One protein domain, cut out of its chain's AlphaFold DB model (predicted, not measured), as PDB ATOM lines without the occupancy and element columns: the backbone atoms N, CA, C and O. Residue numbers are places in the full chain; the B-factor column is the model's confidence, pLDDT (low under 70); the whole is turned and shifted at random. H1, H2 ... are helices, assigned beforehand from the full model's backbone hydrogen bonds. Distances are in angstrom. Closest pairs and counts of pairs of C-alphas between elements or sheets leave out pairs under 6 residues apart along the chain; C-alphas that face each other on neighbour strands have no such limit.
ATOM      1  N   LEU A   6     273.878 263.830 303.515       88.12
ATOM      2  CA  LEU A   6     273.512 262.426 303.679       88.12
ATOM      3  C   LEU A   6     272.035 262.262 304.041       88.12
ATOM      4  O   LEU A   6     271.343 261.464 303.419       88.12
ATOM      5  N   GLY A   7     271.521 262.995 305.029       91.38
ATOM      6  CA  GLY A   7     270.108 262.870 305.375       91.38
ATOM      7  C   GLY A   7     269.162 263.416 304.316       91.38
ATOM      8  O   GLY A   7     268.083 262.852 304.145       91.38
ATOM      9  N   ASP A   8     269.566 264.440 303.562       91.44
ATOM     10  CA  ASP A   8     268.805 264.907 302.402       91.44
ATOM     11  C   ASP A   8     268.741 263.827 301.312       91.44
ATOM     12  O   ASP A   8     267.656 263.547 300.797       91.44
ATOM     13  N   PHE A   9     269.863 263.154 301.030       91.56
ATOM     14  CA  PHE A   9     269.911 262.009 300.120       91.56
ATOM     15  C   PHE A   9     269.030 260.848 300.604       91.56
ATOM     16  O   PHE A   9     268.211 260.334 299.842       91.56
ATOM     17  N   LEU A  10     269.143 260.462 301.879       92.44
ATOM     18  CA  LEU A  10     268.346 259.381 302.466       92.44
ATOM     19  C   LEU A  10     266.845 259.694 302.425       92.44
ATOM     20  O   LEU A  10     266.044 258.825 302.077       92.44
ATOM     21  N   ARG A  11     266.456 260.944 302.712       91.56
ATOM     22  CA  ARG A  11     265.063 261.393 302.606       91.56
ATOM     23  C   ARG A  11     264.565 261.316 301.164       91.56
ATOM     24  O   ARG A  11     263.497 260.753 300.938       91.56
ATOM     25  N   ALA A  12     265.332 261.851 300.212       93.00
ATOM     26  CA  ALA A  12     264.961 261.866 298.798       93.00
ATOM     27  C   ALA A  12     264.820 260.446 298.233       93.00
ATOM     28  O   ALA A  12     263.829 260.133 297.577       93.00
ATOM     29  N   HIS A  13     265.766 259.558 298.547       92.31
ATOM     30  CA  HIS A  13     265.709 258.167 298.108       92.31
ATOM     31  C   HIS A  13     264.506 257.431 298.716       92.31
ATOM     32  O   HIS A  13     263.757 256.767 298.001       92.31
ATOM     33  N   ARG A  14     264.252 257.616 300.018       92.25
ATOM     34  CA  ARG A  14     263.090 257.037 300.706       92.25
ATOM     35  C   ARG A  14     261.763 257.478 300.083       92.25
ATOM     36  O   ARG A  14     260.831 256.685 300.023       92.25
ATOM     37  N   GLU A  15     261.652 258.736 299.672       90.94
ATOM     38  CA  GLU A  15     260.431 259.286 299.072       90.94
ATOM     39  C   GLU A  15     260.218 258.836 297.621       90.94
ATOM     40  O   GLU A  15     259.070 258.743 297.186       90.94
ATOM     41  N   ALA A  16     261.298 258.511 296.905       91.31
ATOM     42  CA  ALA A  16     261.255 258.038 295.524       91.31
ATOM     43  C   ALA A  16     260.920 256.542 295.387       91.31
ATOM     44  O   ALA A  16     260.296 256.152 294.406       91.31
ATOM     45  N   VAL A  17     261.324 255.702 296.347       90.38
ATOM     46  CA  VAL A  17     261.136 254.240 296.273       90.38
ATOM     47  C   VAL A  17     259.763 253.832 296.806       90.38
ATOM     48  O   VAL A  17     259.403 254.191 297.929       90.38
ATOM     49  N   HIS A  18     258.997 253.041 296.050       87.50
ATOM     50  CA  HIS A  18     257.736 252.489 296.543       87.50
ATOM     51  C   HIS A  18     257.958 251.200 297.341       87.50
ATOM     52  O   HIS A  18     258.878 250.429 297.084       87.50
ATOM     53  N   ALA A  19     257.073 250.935 298.310       85.38
ATOM     54  CA  ALA A  19     257.095 249.685 299.078       85.38
ATOM     55  C   ALA A  19     257.025 248.447 298.172       85.38
ATOM     56  O   ALA A  19     257.716 247.460 298.411       85.38
ATOM     57  N   GLU A  20     256.244 248.535 297.101       86.25
ATOM     58  CA  GLU A  20     256.045 247.448 296.146       86.25
ATOM     59  C   GLU A  20     257.328 247.121 295.362       86.25
ATOM     60  O   GLU A  20     257.606 245.944 295.143       86.25
ATOM     61  N   ASP A  21     258.165 248.121 295.055       88.12
ATOM     62  CA  ASP A  21     259.435 247.944 294.324       88.12
ATOM     63  C   ASP A  21     260.452 247.097 295.104       88.12
ATOM     64  O   ASP A  21     261.344 246.477 294.531       88.12
ATOM     65  N   VAL A  22     260.313 247.061 296.430       88.00
ATOM     66  CA  VAL A  22     261.171 246.302 297.353       88.00
ATOM     67  C   VAL A  22     260.453 245.081 297.940       88.00
ATOM     68  O   VAL A  22     260.894 244.514 298.938       88.00
ATOM     69  N   GLY A  23     259.329 244.675 297.338       86.56
ATOM     70  CA  GLY A  23     258.564 243.493 297.743       86.56
ATOM     71  C   GLY A  23     257.841 243.640 299.087       86.56
ATOM     72  O   GLY A  23     257.440 242.644 299.690       86.56
ATOM     73  N   LEU A  24     257.667 244.869 299.579       84.94
ATOM     74  CA  LEU A  24     256.919 245.155 300.796       84.94
ATOM     75  C   LEU A  24     255.466 245.489 300.468       84.94
ATOM     76  O   LEU A  24     255.152 246.278 299.580       84.94
ATOM     77  N   ARG A  25     254.549 244.934 301.263       81.56
ATOM     78  CA  ARG A  25     253.148 245.342 301.211       81.56
ATOM     79  C   ARG A  25     252.999 246.676 301.953       81.56
ATOM     80  O   ARG A  25     253.384 246.729 303.123       81.56
ATOM     81  N   PRO A  26     252.423 247.726 301.338       73.69
ATOM     82  CA  PRO A  26     252.291 249.026 301.985       73.69
ATOM     83  C   PRO A  26     251.580 248.918 303.340       73.69
ATOM     84  O   PRO A  26     250.457 248.414 303.431       73.69
ATOM     85  N   LEU A  27     252.206 249.424 304.405       70.00
ATOM     86  CA  LEU A  27     251.587 249.503 305.731       70.00
ATOM     87  C   LEU A  27     250.537 250.640 305.759       70.00
ATOM     88  O   LEU A  27     250.810 251.767 306.201       70.00
ATOM     89  N   GLY A  28     249.331 250.361 305.247       69.88
ATOM     90  CA  GLY A  28     248.158 251.245 305.310       69.88
ATOM     91  C   GLY A  28     247.142 251.077 304.168       69.88
ATOM     92  O   GLY A  28     247.427 250.479 303.141       69.88
ATOM     93  N   ARG A  29     245.937 251.648 304.343       64.38
ATOM     94  CA  ARG A  29     244.804 251.549 303.390       64.38
ATOM     95  C   ARG A  29     244.939 252.377 302.103       64.38
ATOM     96  O   ARG A  29     244.156 252.177 301.183       64.38
ATOM     97  N   ARG A  30     245.877 253.322 302.033       63.56
ATOM     98  CA  ARG A  30     246.171 254.094 300.816       63.56
ATOM     99  C   ARG A  30     247.663 253.976 300.553       63.56
ATOM    100  O   ARG A  30     248.440 254.391 301.412       63.56
ATOM    101  N   GLY A  31     248.030 253.376 299.419       64.19
ATOM    102  CA  GLY A  31     249.413 253.229 298.973       64.19
ATOM    103  C   GLY A  31     250.120 254.575 299.050       64.19
ATOM    104  O   GLY A  31     249.797 255.505 298.311       64.19
ATOM    105  N   ARG A  32     251.013 254.718 300.030       65.12
ATOM    106  CA  ARG A  32     251.829 255.921 300.148       65.12
ATOM    107  C   ARG A  32     252.844 255.921 299.013       65.12
ATOM    108  O   ARG A  32     253.372 254.874 298.652       65.12
ATOM    109  N   ARG A  33     253.127 257.114 298.494       72.56
ATOM    110  CA  ARG A  33     254.324 257.359 297.693       72.56
ATOM    111  C   ARG A  33     255.511 257.378 298.659       72.56
ATOM    112  O   ARG A  33     255.465 258.132 299.635       72.56
ATOM    113  N   GLY A  34     256.498 256.518 298.438       86.69
ATOM    114  CA  GLY A  34     257.679 256.418 299.292       86.69
ATOM    115  C   GLY A  34     257.599 255.386 300.424       86.69
ATOM    116  O   GLY A  34     256.525 255.058 300.943       86.69
ATOM    117  N   LEU A  35     258.772 254.943 300.867       90.62
ATOM    118  CA  LEU A  35     258.972 254.098 302.040       90.62
ATOM    119  C   LEU A  35     258.849 254.896 303.351       90.62
ATOM    120  O   LEU A  35     259.155 256.090 303.452       90.62
ATOM    121  N   ARG A  36     258.447 254.230 304.431       89.06
ATOM    122  CA  ARG A  36     258.585 254.733 305.803       89.06
ATOM    123  C   ARG A  36     259.991 254.453 306.321       89.06
ATOM    124  O   ARG A  36     260.627 253.476 305.948       89.06
ATOM    125  N   ARG A  37     260.432 255.245 307.300       92.12
ATOM    126  CA  ARG A  37     261.706 255.017 308.010       92.12
ATOM    127  C   ARG A  37     261.829 253.602 308.572       92.12
ATOM    128  O   ARG A  37     262.888 253.007 308.477       92.12
ATOM    129  N   VAL A  38     260.739 253.065 309.127       92.25
ATOM    130  CA  VAL A  38     260.692 251.698 309.672       92.25
ATOM    131  C   VAL A  38     260.922 250.652 308.581       92.25
ATOM    132  O   VAL A  38     261.613 249.667 308.813       92.25
ATOM    133  N   GLU A  39     260.360 250.868 307.392       91.94
ATOM    134  CA  GLU A  39     260.500 249.952 306.256       91.94
ATOM    135  C   GLU A  39     261.938 249.970 305.733       91.94
ATOM    136  O   GLU A  39     262.549 248.912 305.619       91.94
ATOM    137  N   VAL A  40     262.519 251.159 305.536       92.31
ATOM    138  CA  VAL A  40     263.934 251.297 305.146       92.31
ATOM    139  C   VAL A  40     264.860 250.683 306.195       92.31
ATOM    140  O   VAL A  40     265.766 249.929 305.858       92.31
ATOM    141  N   ALA A  41     264.612 250.954 307.477       93.69
ATOM    142  CA  ALA A  41     265.411 250.416 308.568       93.69
ATOM    143  C   ALA A  41     265.361 248.881 308.615       93.69
ATOM    144  O   ALA A  41     266.396 248.239 308.778       93.69
ATOM    145  N   ARG A  42     264.181 248.288 308.392       92.44
ATOM    146  CA  ARG A  42     264.017 246.834 308.286       92.44
ATOM    147  C   ARG A  42     264.792 246.259 307.102       92.44
ATOM    148  O   ARG A  42     265.470 245.254 307.277       92.44
ATOM    149  N   LEU A  43     264.708 246.886 305.928       91.81
ATOM    150  CA  LEU A  43     265.433 246.449 304.728       91.81
ATOM    151  C   LEU A  43     266.953 246.528 304.919       91.81
ATOM    152  O   LEU A  43     267.669 245.611 304.534       91.81
ATOM    153  N   ALA A  44     267.440 247.585 305.568       91.75
ATOM    154  CA  ALA A  44     268.857 247.780 305.863       91.75
ATOM    155  C   ALA A  44     269.336 247.051 307.135       91.75
ATOM    156  O   ALA A  44     270.503 247.169 307.493       91.75
ATOM    157  N   SER A  45     268.457 246.316 307.830       94.19
ATOM    158  CA  SER A  45     268.759 245.644 309.106       94.19
ATOM    159  C   SER A  45     269.370 246.571 310.169       94.19
ATOM    160  O   SER A  45     270.235 246.179 310.950       94.19
ATOM    161  N   VAL A  46     268.892 247.816 310.223       94.44
ATOM    162  CA  VAL A  46     269.270 248.816 311.229       94.44
ATOM    163  C   VAL A  46     268.071 249.203 312.089       94.44
ATOM    164  O   VAL A  46     266.912 248.987 311.739       94.44
ATOM    165  N   SER A  47     268.332 249.833 313.232       95.19
ATOM    166  CA  SER A  47     267.262 250.424 314.036       95.19
ATOM    167  C   SER A  47     266.607 251.603 313.305       95.19
ATOM    168  O   SER A  47     267.284 252.428 312.685       95.19
ATOM    169  N   THR A  48     265.285 251.742 313.443       94.56
ATOM    170  CA  THR A  48     264.547 252.915 312.933       94.56
ATOM    171  C   THR A  48     265.063 254.219 313.544       94.56
ATOM    172  O   THR A  48     265.105 255.245 312.863       94.56
ATOM    173  N   ASP A  49     265.480 254.190 314.813       93.12
ATOM    174  CA  ASP A  49     266.028 255.363 315.499       93.12
ATOM    175  C   ASP A  49     267.387 255.764 314.907       93.12
ATOM    176  O   ASP A  49     267.635 256.940 314.651       93.12
ATOM    177  N   TYR A  50     268.229 254.778 314.578       91.44
ATOM    178  CA  TYR A  50     269.509 255.005 313.906       91.44
ATOM    179  C   TYR A  50     269.319 255.647 312.526       91.44
ATOM    180  O   TYR A  50     269.902 256.694 312.249       91.44
ATOM    181  N   TYR A  51     268.425 255.095 311.700       92.12
ATOM    182  CA  TYR A  51     268.083 255.682 310.400       92.12
ATOM    183  C   TYR A  51     267.522 257.110 310.536       92.12
ATOM    184  O   TYR A  51     267.905 258.013 309.797       92.12
ATOM    185  N   SER A  52     266.662 257.348 311.534       92.31
ATOM    186  CA  SER A  52     266.106 258.680 311.810       92.31
ATOM    187  C   SER A  52     267.186 259.690 312.206       92.31
ATOM    188  O   SER A  52     267.115 260.846 311.795       92.31
ATOM    189  N   ARG A  53     268.196 259.272 312.981       89.44
ATOM    190  CA  ARG A  53     269.341 260.120 313.350       89.44
ATOM    191  C   ARG A  53     270.216 260.461 312.147       89.44
ATOM    192  O   ARG A  53     270.666 261.602 312.069       89.44
ATOM    193  N   LEU A  54     270.417 259.518 311.223       88.94
ATOM    194  CA  LEU A  54     271.120 259.761 309.958       88.94
ATOM    195  C   LEU A  54     270.358 260.770 309.083       88.94
ATOM    196  O   LEU A  54     270.935 261.763 308.649       88.94
ATOM    197  N   GLU A  55     269.041 260.595 308.912       89.31
ATOM    198  CA  GLU A  55     268.197 261.563 308.188       89.31
ATOM    199  C   GLU A  55     268.183 262.958 308.843       89.31
ATOM    200  O   GLU A  55     268.073 263.965 308.151       89.31
ATOM    201  N   GLN A  56     268.306 263.040 310.170       87.19
ATOM    202  CA  GLN A  56     268.334 264.309 310.915       87.19
ATOM    203  C   GLN A  56     269.731 264.930 311.038       87.19
ATOM    204  O   GLN A  56     269.839 266.077 311.465       87.19
ATOM    205  N   GLY A  57     270.797 264.183 310.739       82.38
ATOM    206  CA  GLY A  57     272.177 264.665 310.856       82.38
ATOM    207  C   GLY A  57     272.617 264.844 312.308       82.38
ATOM    208  O   GLY A  57     273.600 265.525 312.589       82.38
TER     209      GLY A  57
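This is residues 6 to 57 of the 70 residues of an uncharacterized protein of Nonomuraea sp. KC333 (UniProt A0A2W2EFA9). Three helices make a triangle: H3 packs on H2 and ends beside the beginning of H1, with which it makes a V, and a long loop, residues 17 to 36, makes the end of the domain away from H3. You see 52 residues, with H1, H2 and H3 in chain order and no named strand, all helix by class. The whole is compact, with a radius of gyration of the C-alphas of 10.7 A, yet elongated, spanning 30 by 19 by 16 A.

Find C-alpha 6 at (273.512, 262.426, 303.679); from there H1, residues 6 to 16, runs 15.4 A. Look next for H2, residues 37 to 43, 9.9 A, and H3, residues 48 to 56, 12.2 A, ending at C-alpha 56 at (268.334, 264.309, 310.915).

H1 and H3 touch, their closest C-alphas, of Gly 7 and Glu 55, 3.6 A apart. They run opposite ways at a steep tilt of 68 degrees, only just short of about perpendicular. H2 and H3 touch at Ala 41 and Thr 48, their closest C-alphas, 5.1 A apart; they run opposite ways at a steep tilt of 61 degrees. H1 and H2 are close but not clearly touching, the closest C-alphas, of Arg 14 and Val 40, 7.3 A apart. In H1, H2 and H3 every O i to N i+4 pair is within hydrogen-bond range.

The C-alphas farthest apart, of Arg 29 and Gly 57, are 31.3 A apart. The printed part has no cut; the link from H1 to H2 is long, and that from H2 to H3 tight. Look at residues 28 to 32 for pLDDT under 70.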